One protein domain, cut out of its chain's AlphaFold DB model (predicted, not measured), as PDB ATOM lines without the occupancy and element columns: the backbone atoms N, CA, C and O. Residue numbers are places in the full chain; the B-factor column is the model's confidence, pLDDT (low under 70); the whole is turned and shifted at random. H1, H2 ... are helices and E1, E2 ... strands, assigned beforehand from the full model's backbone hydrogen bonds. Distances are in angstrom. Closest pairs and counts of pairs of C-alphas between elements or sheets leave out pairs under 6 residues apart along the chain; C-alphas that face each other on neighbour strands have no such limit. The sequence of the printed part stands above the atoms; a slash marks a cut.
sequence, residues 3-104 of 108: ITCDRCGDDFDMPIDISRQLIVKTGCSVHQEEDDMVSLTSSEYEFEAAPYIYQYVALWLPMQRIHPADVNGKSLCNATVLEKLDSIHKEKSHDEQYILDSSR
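Overview. This is residues 3 to 104 of the 108 residues of the protein "DUF177 domain-containing protein" of Bacteroidia bacterium (UniProt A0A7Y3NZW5). A drawn-out chain has a small two-stranded sheet, E2 and E3, at one end and the long helix H2 at the other, where residues 86 to 104, of which 86 to 102 belong to H2, stick out free. Between them lie the short helix H1 and loops around strand E1. The 102 printed residues run E1, E2, E3, H1, H2; the sheet is parallel, the class mixed, with under half of the residues in named elements. The whole is extended, with a radius of gyration of the C-alphas of 24.6 A, and flat, 75 by 40 by 21 A.

Arrangement. E2, residues 23 to 26, and E3, residues 37 to 40, are parallel neighbours at 23 degrees; N 25 and O 38 are 2.8 A apart, within hydrogen-bond range. H1, residues 50 to 60, is apart from E2 and from H2, residues 79 to 102. Every O i to N i+4 pair is within hydrogen-bond range in H1 and H2. E1, residues 11 to 13, pairs with no named strand; its residues 11 to 12 pair antiparallel with residues 3 to 4.

Along the chain. E2 begins at C-alpha 23 (51.360, 4.896, -45.043). H1 is 15.5 A long; H2, 35.3 A, ends at C-alpha 102 (32.629, 8.587, 17.997).

Size, cuts and confidence. The printed part has no cut. The link from H1 to H2 is long, 18 residues. The pLDDT is under 70 at residues 28 to 34 and 94 to 104.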
ATOM      1  N   ILE A   3      30.832  -6.624 -24.749       93.75
ATOM      2  CA  ILE A   3      31.721  -6.361 -23.613       93.75
ATOM      3  C   ILE A   3      30.911  -6.095 -22.346       93.75
ATOM      4  O   ILE A   3      29.799  -5.575 -22.411       93.75
ATOM      5  N   THR A   4      31.511  -6.361 -21.193       96.88
ATOM      6  CA  THR A   4      30.919  -6.054 -19.889       96.88
ATOM      7  C   THR A   4      30.993  -4.559 -19.587       96.88
ATOM      8  O   THR A   4      32.033  -3.923 -19.778       96.88
ATOM      9  N   CYS A   5      29.888  -3.988 -19.108       96.12
ATOM     10  CA  CYS A   5      29.817  -2.589 -18.714       96.12
ATOM     11  C   CYS A   5      30.496  -2.336 -17.360       96.12
ATOM     12  O   CYS A   5      30.064  -2.867 -16.340       96.12
ATOM     13  N   ASP A   6      31.458  -1.411 -17.316       95.69
ATOM     14  CA  ASP A   6      32.182  -1.030 -16.089       95.69
ATOM     15  C   ASP A   6      31.293  -0.328 -15.045       95.69
ATOM     16  O   ASP A   6      31.684  -0.154 -13.893       95.69
ATOM     17  N   ARG A   7      30.092   0.113 -15.445       94.88
ATOM     18  CA  ARG A   7      29.164   0.857 -14.586       94.88
ATOM     19  C   ARG A   7      28.087  -0.024 -13.954       94.88
ATOM     20  O   ARG A   7      27.789   0.154 -12.779       94.88
ATOM     21  N   CYS A   8      27.460  -0.918 -14.721       96.19
ATOM     22  CA  CYS A   8      26.361  -1.760 -14.225       96.19
ATOM     23  C   CYS A   8      26.645  -3.265 -14.272       96.19
ATOM     24  O   CYS A   8      25.821  -4.024 -13.780       96.19
ATOM     25  N   GLY A   9      27.772  -3.698 -14.844       95.94
ATOM     26  CA  GLY A   9      28.180  -5.106 -14.892       95.94
ATOM     27  C   GLY A   9      27.464  -5.973 -15.931       95.94
ATOM     28  O   GLY A   9      27.820  -7.136 -16.066       95.94
ATOM     29  N   ASP A  10      26.496  -5.427 -16.667       97.12
ATOM     30  CA  ASP A  10      25.802  -6.152 -17.739       97.12
ATOM     31  C   ASP A  10      26.575  -6.047 -19.060       97.12
ATOM     32  O   ASP A  10      27.207  -5.022 -19.345       97.12
ATOM     33  N   ASP A  11      26.499  -7.100 -19.872       97.00
ATOM     34  CA  ASP A  11      27.113  -7.134 -21.197       97.00
ATOM     35  C   ASP A  11      26.312  -6.316 -22.214       97.00
ATOM     36  O   ASP A  11      25.079  -6.325 -22.225       97.00
ATOM     37  N   PHE A  12      27.021  -5.635 -23.113       95.62
ATOM     38  CA  PHE A  12      26.420  -4.822 -24.163       95.62
ATOM     39  C   PHE A  12      27.255  -4.795 -25.431       95.62
ATOM     40  O   PHE A  12      28.469  -5.009 -25.413       95.62
ATOM     41  N   ASP A  13      26.596  -4.480 -26.543       93.44
ATOM     42  CA  ASP A  13      27.287  -4.218 -27.793       93.44
ATOM     43  C   ASP A  13      27.833  -2.798 -27.807       93.44
ATOM     44  O   ASP A  13      27.118  -1.817 -28.024       93.44
ATOM     45  N   MET A  14      29.140  -2.697 -27.596       91.00
ATOM     46  CA  MET A  14      29.836  -1.437 -27.732       91.00
ATOM     47  C   MET A  14      29.927  -1.046 -29.214       91.00
ATOM     48  O   MET A  14      30.434  -1.850 -30.017       91.00
ATOM     49  N   PRO A  15      29.471   0.169 -29.581       88.19
ATOM     50  CA  PRO A  15      29.686   0.705 -30.913       88.19
ATOM     51  C   PRO A  15      31.173   1.016 -31.081       88.19
ATOM     52  O   PRO A  15      31.766   1.707 -30.254       88.19
ATOM     53  N   ILE A  16      31.773   0.476 -32.139       84.69
ATOM     54  CA  ILE A  16      33.164   0.729 -32.506       84.69
ATOM     55  C   ILE A  16      33.170   1.299 -33.919       84.69
ATOM     56  O   ILE A  16      32.692   0.635 -34.835       84.69
ATOM     57  N   ASP A  17      33.694   2.515 -34.079       87.56
ATOM     58  CA  ASP A  17      33.851   3.177 -35.377       87.56
ATOM     59  C   ASP A  17      35.249   3.796 -35.473       87.56
ATOM     60  O   ASP A  17      35.557   4.803 -34.830       87.56
ATOM     61  N   ILE A  18      36.124   3.133 -36.232       87.75
ATOM     62  CA  ILE A  18      37.545   3.467 -36.344       87.75
ATOM     63  C   ILE A  18      37.876   3.695 -37.813       87.75
ATOM     64  O   ILE A  18      37.756   2.786 -38.631       87.75
ATOM     65  N   SER A  19      38.385   4.885 -38.124       91.19
ATOM     66  CA  SER A  19      38.968   5.212 -39.424       91.19
ATOM     67  C   SER A  19      40.400   5.706 -39.220       91.19
ATOM     68  O   SER A  19      40.621   6.746 -38.599       91.19
ATOM     69  N   ARG A  20      41.379   4.944 -39.720       89.25
ATOM     70  CA  ARG A  20      42.822   5.230 -39.635       89.25
ATOM     71  C   ARG A  20      43.481   4.997 -40.991       89.25
ATOM     72  O   ARG A  20      43.003   4.183 -41.779       89.25
ATOM     73  N   GLN A  21      44.579   5.702 -41.246       90.19
ATOM     74  CA  GLN A  21      45.381   5.555 -42.454       90.19
ATOM     75  C   GLN A  21      46.813   5.221 -42.050       90.19
ATOM     76  O   GLN A  21      47.406   5.964 -41.284       90.19
ATOM     77  N   LEU A  22      47.357   4.138 -42.605       90.38
ATOM     78  CA  LEU A  22      48.759   3.765 -42.454       90.38
ATOM     79  C   LEU A  22      49.465   3.930 -43.801       90.38
ATOM     80  O   LEU A  22      49.000   3.397 -44.812       90.38
ATOM     81  N   ILE A  23      50.574   4.667 -43.827       88.81
ATOM     82  CA  ILE A  23      51.360   4.896 -45.043       88.81
ATOM     83  C   ILE A  23      52.557   3.948 -45.050       88.81
ATOM     84  O   ILE A  23      53.453   4.060 -44.217       88.81
ATOM     85  N   VAL A  24      52.603   3.053 -46.037       87.06
ATOM     86  CA  VAL A  24      53.730   2.136 -46.241       87.06
ATOM     87  C   VAL A  24      54.621   2.670 -47.363       87.06
ATOM     88  O   VAL A  24      54.185   2.798 -48.508       87.06
ATOM     89  N   LYS A  25      55.872   3.004 -47.036       84.69
ATOM     90  CA  LYS A  25      56.899   3.466 -47.981       84.69
ATOM     91  C   LYS A  25      57.843   2.324 -48.331       84.69
ATOM     92  O   LYS A  25      58.263   1.593 -47.448       84.69
ATOM     93  N   THR A  26      58.228   2.205 -49.597       80.69
ATOM     94  CA  THR A  26      59.182   1.191 -50.068       80.69
ATOM     95  C   THR A  26      60.444   1.870 -50.619       80.69
ATOM     96  O   THR A  26      60.339   2.795 -51.425       80.69
ATOM     97  N   GLY A  27      61.645   1.450 -50.192       73.81
ATOM     98  CA  GLY A  27      62.918   1.919 -50.777       73.81
ATOM     99  C   GLY A  27      64.083   2.166 -49.803       73.81
ATOM    100  O   GLY A  27      63.970   1.987 -48.598       73.81
ATOM    101  N   CYS A  28      65.242   2.572 -50.345       58.69
ATOM    102  CA  CYS A  28      66.540   2.631 -49.642       58.69
ATOM    103  C   CYS A  28      66.750   3.804 -48.664       58.69
ATOM    104  O   CYS A  28      67.826   3.893 -48.070       58.69
ATOM    105  N   SER A  29      65.796   4.718 -48.493       62.25
ATOM    106  CA  SER A  29      65.949   5.838 -47.559       62.25
ATOM    107  C   SER A  29      65.200   5.559 -46.263       62.25
ATOM    108  O   SER A  29      63.977   5.650 -46.209       62.25
ATOM    109  N   VAL A  30      65.955   5.250 -45.205       56.97
ATOM    110  CA  VAL A  30      65.443   5.261 -43.830       56.97
ATOM    111  C   VAL A  30      65.030   6.697 -43.522       56.97
ATOM    112  O   VAL A  30      65.873   7.588 -43.406       56.97
ATOM    113  N   HIS A  31      63.726   6.940 -43.480       61.88
ATOM    114  CA  HIS A  31      63.167   8.208 -43.035       61.88
ATOM    115  C   HIS A  31      62.923   8.152 -41.528       61.88
ATOM    116  O   HIS A  31      62.813   7.074 -40.950       61.88
ATOM    117  N   GLN A  32      62.848   9.318 -40.891       61.22
ATOM    118  CA  GLN A  32      62.372   9.411 -39.517       61.22
ATOM    119  C   GLN A  32      60.935   8.879 -39.476       61.22
ATOM    120  O   GLN A  32      60.090   9.350 -40.237       61.22
ATOM    121  N   GLU A  33      60.694   7.860 -38.655       60.94
ATOM    122  CA  GLU A  33      59.364   7.275 -38.514       60.94
ATOM    123  C   GLU A  33      58.432   8.292 -37.842       60.94
ATOM    124  O   GLU A  33      58.761   8.877 -36.809       60.94
ATOM    125  N   GLU A  34      57.294   8.537 -38.485       69.38
ATOM    126  CA  GLU A  34      56.148   9.257 -37.926       69.38
ATOM    127  C   GLU A  34      55.109   8.209 -37.488       69.38
ATOM    128  O   GLU A  34      55.097   7.111 -38.043       69.38
ATOM    129  N   ASP A  35      54.231   8.531 -36.529       71.88
ATOM    130  CA  ASP A  35      53.333   7.557 -35.864       71.88
ATOM    131  C   ASP A  35      52.521   6.649 -36.818       71.88
ATOM    132  O   ASP A  35      52.260   5.495 -36.488       71.88
ATOM    133  N   ASP A  36      52.149   7.135 -38.009       82.69
ATOM    134  CA  ASP A  36      51.350   6.404 -39.009       82.69
ATOM    135  C   ASP A  36      52.142   6.062 -40.295       82.69
ATOM    136  O   ASP A  36      51.573   5.920 -41.386       82.69
ATOM    137  N   MET A  37      53.470   5.936 -40.199       85.88
ATOM    138  CA  MET A  37      54.343   5.691 -41.348       85.88
ATOM    139  C   MET A  37      55.327   4.548 -41.113       85.88
ATOM    140  O   MET A  37      56.112   4.567 -40.173       85.88
ATOM    141  N   VAL A  38      55.348   3.591 -42.042       86.12
ATOM    142  CA  VAL A  38      56.240   2.425 -41.991       86.12
ATOM    143  C   VAL A  38      57.106   2.393 -43.238       86.12
ATOM    144  O   VAL A  38      56.598   2.550 -44.350       86.12
ATOM    145  N   SER A  39      58.411   2.183 -43.064       83.81
ATOM    146  CA  SER A  39      59.350   2.030 -44.179       83.81
ATOM    147  C   SER A  39      59.740   0.564 -44.346       83.81
ATOM    148  O   SER A  39      60.316  -0.028 -43.443       83.81
ATOM    149  N   LEU A  40      59.453   0.003 -45.518       83.50
ATOM    150  CA  LEU A  40      59.908  -1.315 -45.939       83.50
ATOM    151  C   LEU A  40      61.203  -1.190 -46.734       83.50
ATOM    152  O   LEU A  40      61.315  -0.413 -47.693       83.50
ATOM    153  N   THR A  41      62.180  -1.996 -46.344       79.12
ATOM    154  CA  THR A  41      63.432  -2.150 -47.077       79.12
ATOM    155  C   THR A  41      63.198  -2.903 -48.385       79.12
ATOM    156  O   THR A  41      62.278  -3.704 -48.512       79.12
ATOM    157  N   SER A  42      64.066  -2.703 -49.378       75.38
ATOM    158  CA  SER A  42      63.935  -3.358 -50.692       75.38
ATOM    159  C   SER A  42      64.036  -4.893 -50.657       75.38
ATOM    160  O   SER A  42      63.786  -5.543 -51.668       75.38
ATOM    161  N   SER A  43      64.457  -5.473 -49.531       77.94
ATOM    162  CA  SER A  43      64.510  -6.920 -49.292       77.94
ATOM    163  C   SER A  43      63.230  -7.494 -48.678       77.94
ATOM    164  O   SER A  43      63.085  -8.715 -48.642       77.94
ATOM    165  N   GLU A  44      62.324  -6.646 -48.185       78.75
ATOM    166  CA  GLU A  44      61.051  -7.046 -47.588       78.75
ATOM    167  C   GLU A  44      59.952  -7.040 -48.656       78.75
ATOM    168  O   GLU A  44      59.674  -6.021 -49.286       78.75
ATOM    169  N   TYR A  45      59.325  -8.198 -48.865       78.31
ATOM    170  CA  TYR A  45      58.263  -8.389 -49.864       78.31
ATOM    171  C   TYR A  45      56.881  -8.595 -49.234       78.31
ATOM    172  O   TYR A  45      55.879  -8.659 -49.944       78.31
ATOM    173  N   GLU A  46      56.826  -8.690 -47.907       85.38
ATOM    174  CA  GLU A  46      55.617  -8.927 -47.128       85.38
ATOM    175  C   GLU A  46      55.491  -7.846 -46.054       85.38
ATOM    176  O   GLU A  46      56.486  -7.413 -45.471       85.38
ATOM    177  N   PHE A  47      54.259  -7.401 -45.806       86.75
ATOM    178  CA  PHE A  47      53.940  -6.418 -44.779       86.75
ATOM    179  C   PHE A  47      52.981  -7.035 -43.763       86.75
ATOM    180  O   PHE A  47      51.843  -7.374 -44.097       86.75
ATOM    181  N   GLU A  48      53.436  -7.162 -42.519       88.94
ATOM    182  CA  GLU A  48      52.640  -7.706 -41.424       88.94
ATOM    183  C   GLU A  48      51.736  -6.610 -40.836       88.94
ATOM    184  O   GLU A  48      52.161  -5.773 -40.040       88.94
ATOM    185  N   ALA A  49      50.471  -6.597 -41.259       90.44
ATOM    186  CA  ALA A  49      49.511  -5.563 -40.879       90.44
ATOM    187  C   ALA A  49      48.894  -5.766 -39.481       90.44
ATOM    188  O   ALA A  49      48.353  -4.812 -38.911       90.44
ATOM    189  N   ALA A  50      48.944  -6.979 -38.908       93.81
ATOM    190  CA  ALA A  50      48.229  -7.287 -37.668       93.81
ATOM    191  C   ALA A  50      48.650  -6.423 -36.458       93.81
ATOM    192  O   ALA A  50      47.755  -5.958 -35.744       93.81
ATOM    193  N   PRO A  51      49.945  -6.126 -36.222       91.44
ATOM    194  CA  PRO A  51      50.374  -5.277 -35.110       91.44
ATOM    195  C   PRO A  51      49.820  -3.852 -35.186       91.44
ATOM    196  O   PRO A  51      49.485  -3.268 -34.156       91.44
ATOM    197  N   TYR A  52      49.697  -3.292 -36.392       91.12
ATOM    198  CA  TYR A  52      49.172  -1.940 -36.604       91.12
ATOM    199  C   TYR A  52      47.661  -1.894 -36.386       91.12
ATOM    200  O   TYR A  52      47.161  -1.033 -35.666       91.12
ATOM    201  N   ILE A  53      46.931  -2.878 -36.923       91.25
ATOM    202  CA  ILE A  53      45.487  -3.013 -36.694       91.25
ATOM    203  C   ILE A  53      45.201  -3.178 -35.197       91.25
ATOM    204  O   ILE A  53      44.322  -2.501 -34.664       91.25
ATOM    205  N   TYR A  54      45.960  -4.030 -34.501       91.88
ATOM    206  CA  TYR A  54      45.808  -4.222 -33.060       91.88
ATOM    207  C   TYR A  54      46.019  -2.918 -32.288       91.88
ATOM    208  O   TYR A  54      45.194  -2.574 -31.444       91.88
ATOM    209  N   GLN A  55      47.080  -2.169 -32.600       90.25
ATOM    210  CA  GLN A  55      47.348  -0.879 -31.962       90.25
ATOM    211  C   GLN A  55      46.223   0.123 -32.208       90.25
ATOM    212  O   GLN A  55      45.743   0.741 -31.260       90.25
ATOM    213  N   TYR A  56      45.747   0.247 -33.447       91.38
ATOM    214  CA  TYR A  56      44.645   1.151 -33.768       91.38
ATOM    215  C   TYR A  56      43.367   0.813 -33.011       91.38
ATOM    216  O   TYR A  56      42.718   1.720 -32.494       91.38
ATOM    217  N   VAL A  57      43.026  -0.472 -32.900       90.00
ATOM    218  CA  VAL A  57      41.870  -0.910 -32.112       90.00
ATOM    219  C   VAL A  57      42.099  -0.630 -30.627       90.00
ATOM    220  O   VAL A  57      41.240  -0.031 -29.985       90.00
ATOM    221  N   ALA A  58      43.254  -1.010 -30.080       89.62
ATOM    222  CA  ALA A  58      43.558  -0.874 -28.657       89.62
ATOM    223  C   ALA A  58      43.574   0.588 -28.190       89.62
ATOM    224  O   ALA A  58      43.030   0.891 -27.130       89.62
ATOM    225  N   LEU A  59      44.147   1.495 -28.988       88.94
ATOM    226  CA  LEU A  59      44.201   2.930 -28.689       88.94
ATOM    227  C   LEU A  59      42.855   3.636 -28.858       88.94
ATOM    228  O   LEU A  59      42.663   4.725 -28.323       88.94
ATOM    229  N   TRP A  60      41.936   3.054 -29.624       89.88
ATOM    230  CA  TRP A  60      40.611   3.627 -29.822       89.88
ATOM    231  C   TRP A  60      39.638   3.270 -28.693       89.88
ATOM    232  O   TRP A  60      38.678   4.001 -28.453       89.88
ATOM    233  N   LEU A  61      39.869   2.164 -27.979       88.69
ATOM    234  CA  LEU A  61      38.994   1.762 -26.882       88.69
ATOM    235  C   LEU A  61      38.987   2.826 -25.764       88.69
ATOM    236  O   LEU A  61      40.047   3.263 -25.315       88.69
ATOM    237  N   PRO A  62      37.805   3.233 -25.269       89.25
ATOM    238  CA  PRO A  62      37.697   4.208 -24.201       89.25
ATOM    239  C   PRO A  62      38.221   3.628 -22.892       89.25
ATOM    240  O   PRO A  62      38.144   2.424 -22.639       89.25
ATOM    241  N   MET A  63      38.671   4.524 -22.012       90.00
ATOM    242  CA  MET A  63      39.114   4.158 -20.664       90.00
ATOM    243  C   MET A  63      38.012   3.477 -19.843       90.00
ATOM    244  O   MET A  63      38.322   2.677 -18.967       90.00
ATOM    245  N   GLN A  64      36.745   3.809 -20.111       92.44
ATOM    246  CA  GLN A  64      35.581   3.201 -19.475       92.44
ATOM    247  C   GLN A  64      34.621   2.667 -20.533       92.44
ATOM    248  O   GLN A  64      34.205   3.380 -21.449       92.44
ATOM    249  N   ARG A  65      34.235   1.407 -20.373       93.81
ATOM    250  CA  ARG A  65      33.314   0.668 -21.230       93.81
ATOM    251  C   ARG A  65      31.919   0.800 -20.648       93.81
ATOM    252  O   ARG A  65      31.504   0.039 -19.777       93.81
ATOM    253  N   ILE A  66      31.195   1.819 -21.089       94.81
ATOM    254  CA  ILE A  66      29.866   2.134 -20.564       94.81
ATOM    255  C   ILE A  66      28.851   2.061 -21.696       94.81
ATOM    256  O   ILE A  66      29.146   2.449 -22.826       94.81
ATOM    257  N   HIS A  67      27.653   1.576 -21.374       95.12
ATOM    258  CA  HIS A  67      26.509   1.636 -22.272       95.12
ATOM    259  C   HIS A  67      26.364   3.029 -22.905       95.12
ATOM    260  O   HIS A  67      26.421   4.031 -22.177       95.12
ATOM    261  N   PRO A  68      26.100   3.112 -24.221       93.06
ATOM    262  CA  PRO A  68      25.780   4.382 -24.846       93.06
ATOM    263  C   PRO A  68      24.483   4.958 -24.262       93.06
ATOM    264  O   PRO A  68      23.675   4.265 -23.634       93.06
ATOM    265  N   ALA A  69      24.300   6.259 -24.459       93.00
ATOM    266  CA  ALA A  69      23.036   6.910 -24.169       93.00
ATOM    267  C   ALA A  69      22.033   6.669 -25.308       93.00
ATOM    268  O   ALA A  69      22.422   6.495 -26.464       93.00
ATOM    269  N   ASP A  70      20.745   6.676 -24.978       92.88
ATOM    270  CA  ASP A  70      19.674   6.707 -25.967       92.88
ATOM    271  C   ASP A  70      19.577   8.080 -26.662       92.88
ATOM    272  O   ASP A  70      20.312   9.023 -26.360       92.88
ATOM    273  N   VAL A  71      18.624   8.210 -27.587       93.12
ATOM    274  CA  VAL A  71      18.373   9.455 -28.339       93.12
ATOM    275  C   VAL A  71      18.012  10.658 -27.457       93.12
ATOM    276  O   VAL A  71      18.129  11.795 -27.906       93.12
ATOM    277  N   ASN A  72      17.585  10.424 -26.215       93.50
ATOM    278  CA  ASN A  72      17.229  11.451 -25.239       93.50
ATOM    279  C   ASN A  72      18.361  11.703 -24.225       93.50
ATOM    280  O   ASN A  72      18.174  12.464 -23.276       93.50
ATOM    281  N   GLY A  73      19.521  11.060 -24.391       92.31
ATOM    282  CA  GLY A  73      20.658  11.171 -23.480       92.31
ATOM    283  C   GLY A  73      20.560  10.291 -22.228       92.31
ATOM    284  O   GLY A  73      21.399  10.409 -21.333       92.31
ATOM    285  N   LYS A  74      19.569   9.395 -22.127       92.38
ATOM    286  CA  LYS A  74      19.427   8.489 -20.981       92.38
ATOM    287  C   LYS A  74      20.357   7.289 -21.137       92.38
ATOM    288  O   LYS A  74      20.382   6.641 -22.178       92.38
ATOM    289  N   SER A  75      21.105   6.960 -20.082       92.50
ATOM    290  CA  SER A  75      21.966   5.773 -20.078       92.50
ATOM    291  C   SER A  75      21.145   4.493 -20.236       92.50
ATOM    292  O   SER A  75      20.149   4.310 -19.535       92.50
ATOM    293  N   LEU A  76      21.613   3.591 -21.100       95.50
ATOM    294  CA  LEU A  76      21.033   2.256 -21.279       95.50
ATOM    295  C   LEU A  76      21.489   1.242 -20.209       95.50
ATOM    296  O   LEU A  76      21.175   0.062 -20.313       95.50
ATOM    297  N   CYS A  77      22.221   1.681 -19.179       96.44
ATOM    298  CA  CYS A  77      22.626   0.817 -18.069       96.44
ATOM    299  C   CYS A  77      21.427   0.234 -17.307       96.44
ATOM    300  O   CYS A  77      20.364   0.851 -17.200       96.44
ATOM    301  N   ASN A  78      21.650  -0.915 -16.671       96.38
ATOM    302  CA  ASN A  78      20.665  -1.563 -15.813       96.38
ATOM    303  C   ASN A  78      20.337  -0.715 -14.578       96.38
ATOM    304  O   ASN A  78      21.092  -0.675 -13.605       96.38
ATOM    305  N   ALA A  79      19.177  -0.059 -14.615       95.56
ATOM    306  CA  ALA A  79      18.710   0.820 -13.548       95.56
ATOM    307  C   ALA A  79      18.584   0.102 -12.195       95.56
ATOM    308  O   ALA A  79      18.961   0.665 -11.174       95.56
ATOM    309  N   THR A  80      18.149  -1.163 -12.188       96.12
ATOM    310  CA  THR A  80      17.976  -1.947 -10.953       96.12
ATOM    311  C   THR A  80      19.303  -2.154 -10.223       96.12
ATOM    312  O   THR A  80      19.352  -2.120  -8.995       96.12
ATOM    313  N   VAL A  81      20.389  -2.393 -10.965       95.62
ATOM    314  CA  VAL A  81      21.727  -2.535 -10.375       95.62
ATOM    315  C   VAL A  81      22.208  -1.190  -9.840       95.62
ATOM    316  O   VAL A  81      22.684  -1.123  -8.710       95.62
ATOM    317  N   LEU A  82      22.035  -0.117 -10.614       95.12
ATOM    318  CA  LEU A  82      22.456   1.225 -10.211       95.12
ATOM    319  C   LEU A  82      21.751   1.701  -8.933       95.12
ATOM    320  O   LEU A  82      22.416   2.185  -8.025       95.12
ATOM    321  N   GLU A  83      20.438   1.493  -8.817       95.56
ATOM    322  CA  GLU A  83      19.671   1.851  -7.616       95.56
ATOM    323  C   GLU A  83      20.175   1.122  -6.362       95.56
ATOM    324  O   GLU A  83      20.296   1.725  -5.295       95.56
ATOM    325  N   LYS A  84      20.519  -0.167  -6.491       94.88
ATOM    326  CA  LYS A  84      21.100  -0.956  -5.395       94.88
ATOM    327  C   LYS A  84      22.501  -0.478  -5.013       94.88
ATOM    328  O   LYS A  84      22.839  -0.453  -3.833       94.88
ATOM    329  N   LEU A  85      23.331  -0.117  -5.992       93.12
ATOM    330  CA  LEU A  85      24.660   0.436  -5.724       93.12
ATOM    331  C   LEU A  85      24.554   1.772  -4.973       93.12
ATOM    332  O   LEU A  85      25.274   1.983  -3.995       93.12
ATOM    333  N   ASP A  86      23.608   2.627  -5.364       93.38
ATOM    334  CA  ASP A  86      23.350   3.909  -4.707       93.38
ATOM    335  C   ASP A  86      22.848   3.744  -3.265       93.38
ATOM    336  O   ASP A  86      23.247   4.513  -2.386       93.38
ATOM    337  N   SER A  87      21.989   2.755  -2.985       93.31
ATOM    338  CA  SER A  87      21.525   2.496  -1.614       93.31
ATOM    339  C   SER A  87      22.667   2.032  -0.708       93.31
ATOM    340  O   SER A  87      22.834   2.577   0.381       93.31
ATOM    341  N   ILE A  88      23.511   1.113  -1.189       91.81
ATOM    342  CA  ILE A  88      24.687   0.627  -0.447       91.81
ATOM    343  C   ILE A  88      25.672   1.773  -0.169       91.81
ATOM    344  O   ILE A  88      26.252   1.855   0.914       91.81
ATOM    345  N   HIS A  89      25.874   2.673  -1.135       89.56
ATOM    346  CA  HIS A  89      26.754   3.826  -0.952       89.56
ATOM    347  C   HIS A  89      26.241   4.777   0.142       89.56
ATOM    348  O   HIS A  89      27.023   5.233   0.980       89.56
ATOM    349  N   LYS A  90      24.926   5.030   0.179       90.31
ATOM    350  CA  LYS A  90      24.290   5.862   1.213       90.31
ATOM    351  C   LYS A  90      24.394   5.237   2.603       90.31
ATOM    352  O   LYS A  90      24.732   5.952   3.542       90.31
ATOM    353  N   GLU A  91      24.170   3.930   2.735       83.88
ATOM    354  CA  GLU A  91      24.318   3.212   4.012       83.88
ATOM    355  C   GLU A  91      25.745   3.342   4.569       83.88
ATOM    356  O   GLU A  91      25.924   3.789   5.700       83.88
ATOM    357  N   LYS A  92      26.773   3.103   3.740       74.31
ATOM    358  CA  LYS A  92      28.181   3.260   4.152       74.31
ATOM    359  C   LYS A  92      28.523   4.668   4.631       74.31
ATOM    360  O   LYS A  92      29.237   4.818   5.617       74.31
ATOM    361  N   SER A  93      28.006   5.693   3.954       71.31
ATOM    362  CA  SER A  93      28.253   7.082   4.356       71.31
ATOM    363  C   SER A  93      27.682   7.407   5.741       71.31
ATOM    364  O   SER A  93      28.239   8.241   6.452       71.31
ATOM    365  N   HIS A  94      26.606   6.727   6.144       62.06
ATOM    366  CA  HIS A  94      25.989   6.898   7.456       62.06
ATOM    367  C   HIS A  94      26.781   6.181   8.556       62.06
ATOM    368  O   HIS A  94      26.999   6.741   9.631       62.06
ATOM    369  N   ASP A  95      27.289   4.985   8.257       60.94
ATOM    370  CA  ASP A  95      28.120   4.213   9.185       60.94
ATOM    371  C   ASP A  95      29.489   4.883   9.421       60.94
ATOM    372  O   ASP A  95      29.967   4.957  10.554       60.94
ATOM    373  N   GLU A  96      30.109   5.446   8.377       59.75
ATOM    374  CA  GLU A  96      31.378   6.187   8.481       59.75
ATOM    375  C   GLU A  96      31.230   7.508   9.254       59.75
ATOM    376  O   GLU A  96      32.114   7.864  10.038       59.75
ATOM    377  N   GLN A  97      30.101   8.212   9.103       56.94
ATOM    378  CA  GLN A  97      29.773   9.386   9.923       56.94
ATOM    379  C   GLN A  97      29.714   9.024  11.414       56.94
ATOM    380  O   GLN A  97      30.298   9.724  12.240       56.94
ATOM    381  N   TYR A  98      29.126   7.875  11.757       53.97
ATOM    382  CA  TYR A  98      29.045   7.402  13.142       53.97
ATOM    383  C   TYR A  98      30.419   7.048  13.750       53.97
ATOM    384  O   TYR A  98      30.662   7.272  14.943       53.97
ATOM    385  N   ILE A  99      31.349   6.534  12.932       59.84
ATOM    386  CA  ILE A  99      32.733   6.226  13.344       59.84
ATOM    387  C   ILE A  99      33.544   7.516  13.577       59.84
ATOM    388  O   ILE A  99      34.304   7.611  14.549       59.84
ATOM    389  N   LEU A 100      33.370   8.533  12.726       57.44
ATOM    390  CA  LEU A 100      34.052   9.828  12.855       57.44
ATOM    391  C   LEU A 100      33.507  10.669  14.020       57.44
ATOM    392  O   LEU A 100      34.289  11.321  14.717       57.44
ATOM    393  N   ASP A 101      32.202  10.608  14.290       54.34
ATOM    394  CA  ASP A 101      31.586  11.299  15.430       54.34
ATOM    395  C   ASP A 101      31.939  10.635  16.775       54.34
ATOM    396  O   ASP A 101      32.161  11.333  17.767       54.34
ATOM    397  N   SER A 102      32.130   9.309  16.807       56.03
ATOM    398  CA  SER A 102      32.629   8.587  17.997       56.03
ATOM    399  C   SER A 102      34.110   8.850  18.311       56.03
ATOM    400  O   SER A 102      34.556   8.612  19.433       56.03
ATOM    401  N   SER A 103      34.885   9.369  17.352       57.72
ATOM    402  CA  SER A 103      36.314   9.686  17.525       57.72
ATOM    403  C   SER A 103      36.559  11.123  18.018       57.72
ATOM    404  O   SER A 103      37.678  11.476  18.383       57.72
ATOM    405  N   ARG A 104      35.510  11.959  18.090       50.22
ATOM    406  CA  ARG A 104      35.553  13.346  18.597       50.22
ATOM    407  C   ARG A 104      35.455  13.461  20.128       50.22
ATOM    408  O   ARG A 104      35.270  14.554  20.655       50.22
TER     409      ARG A 104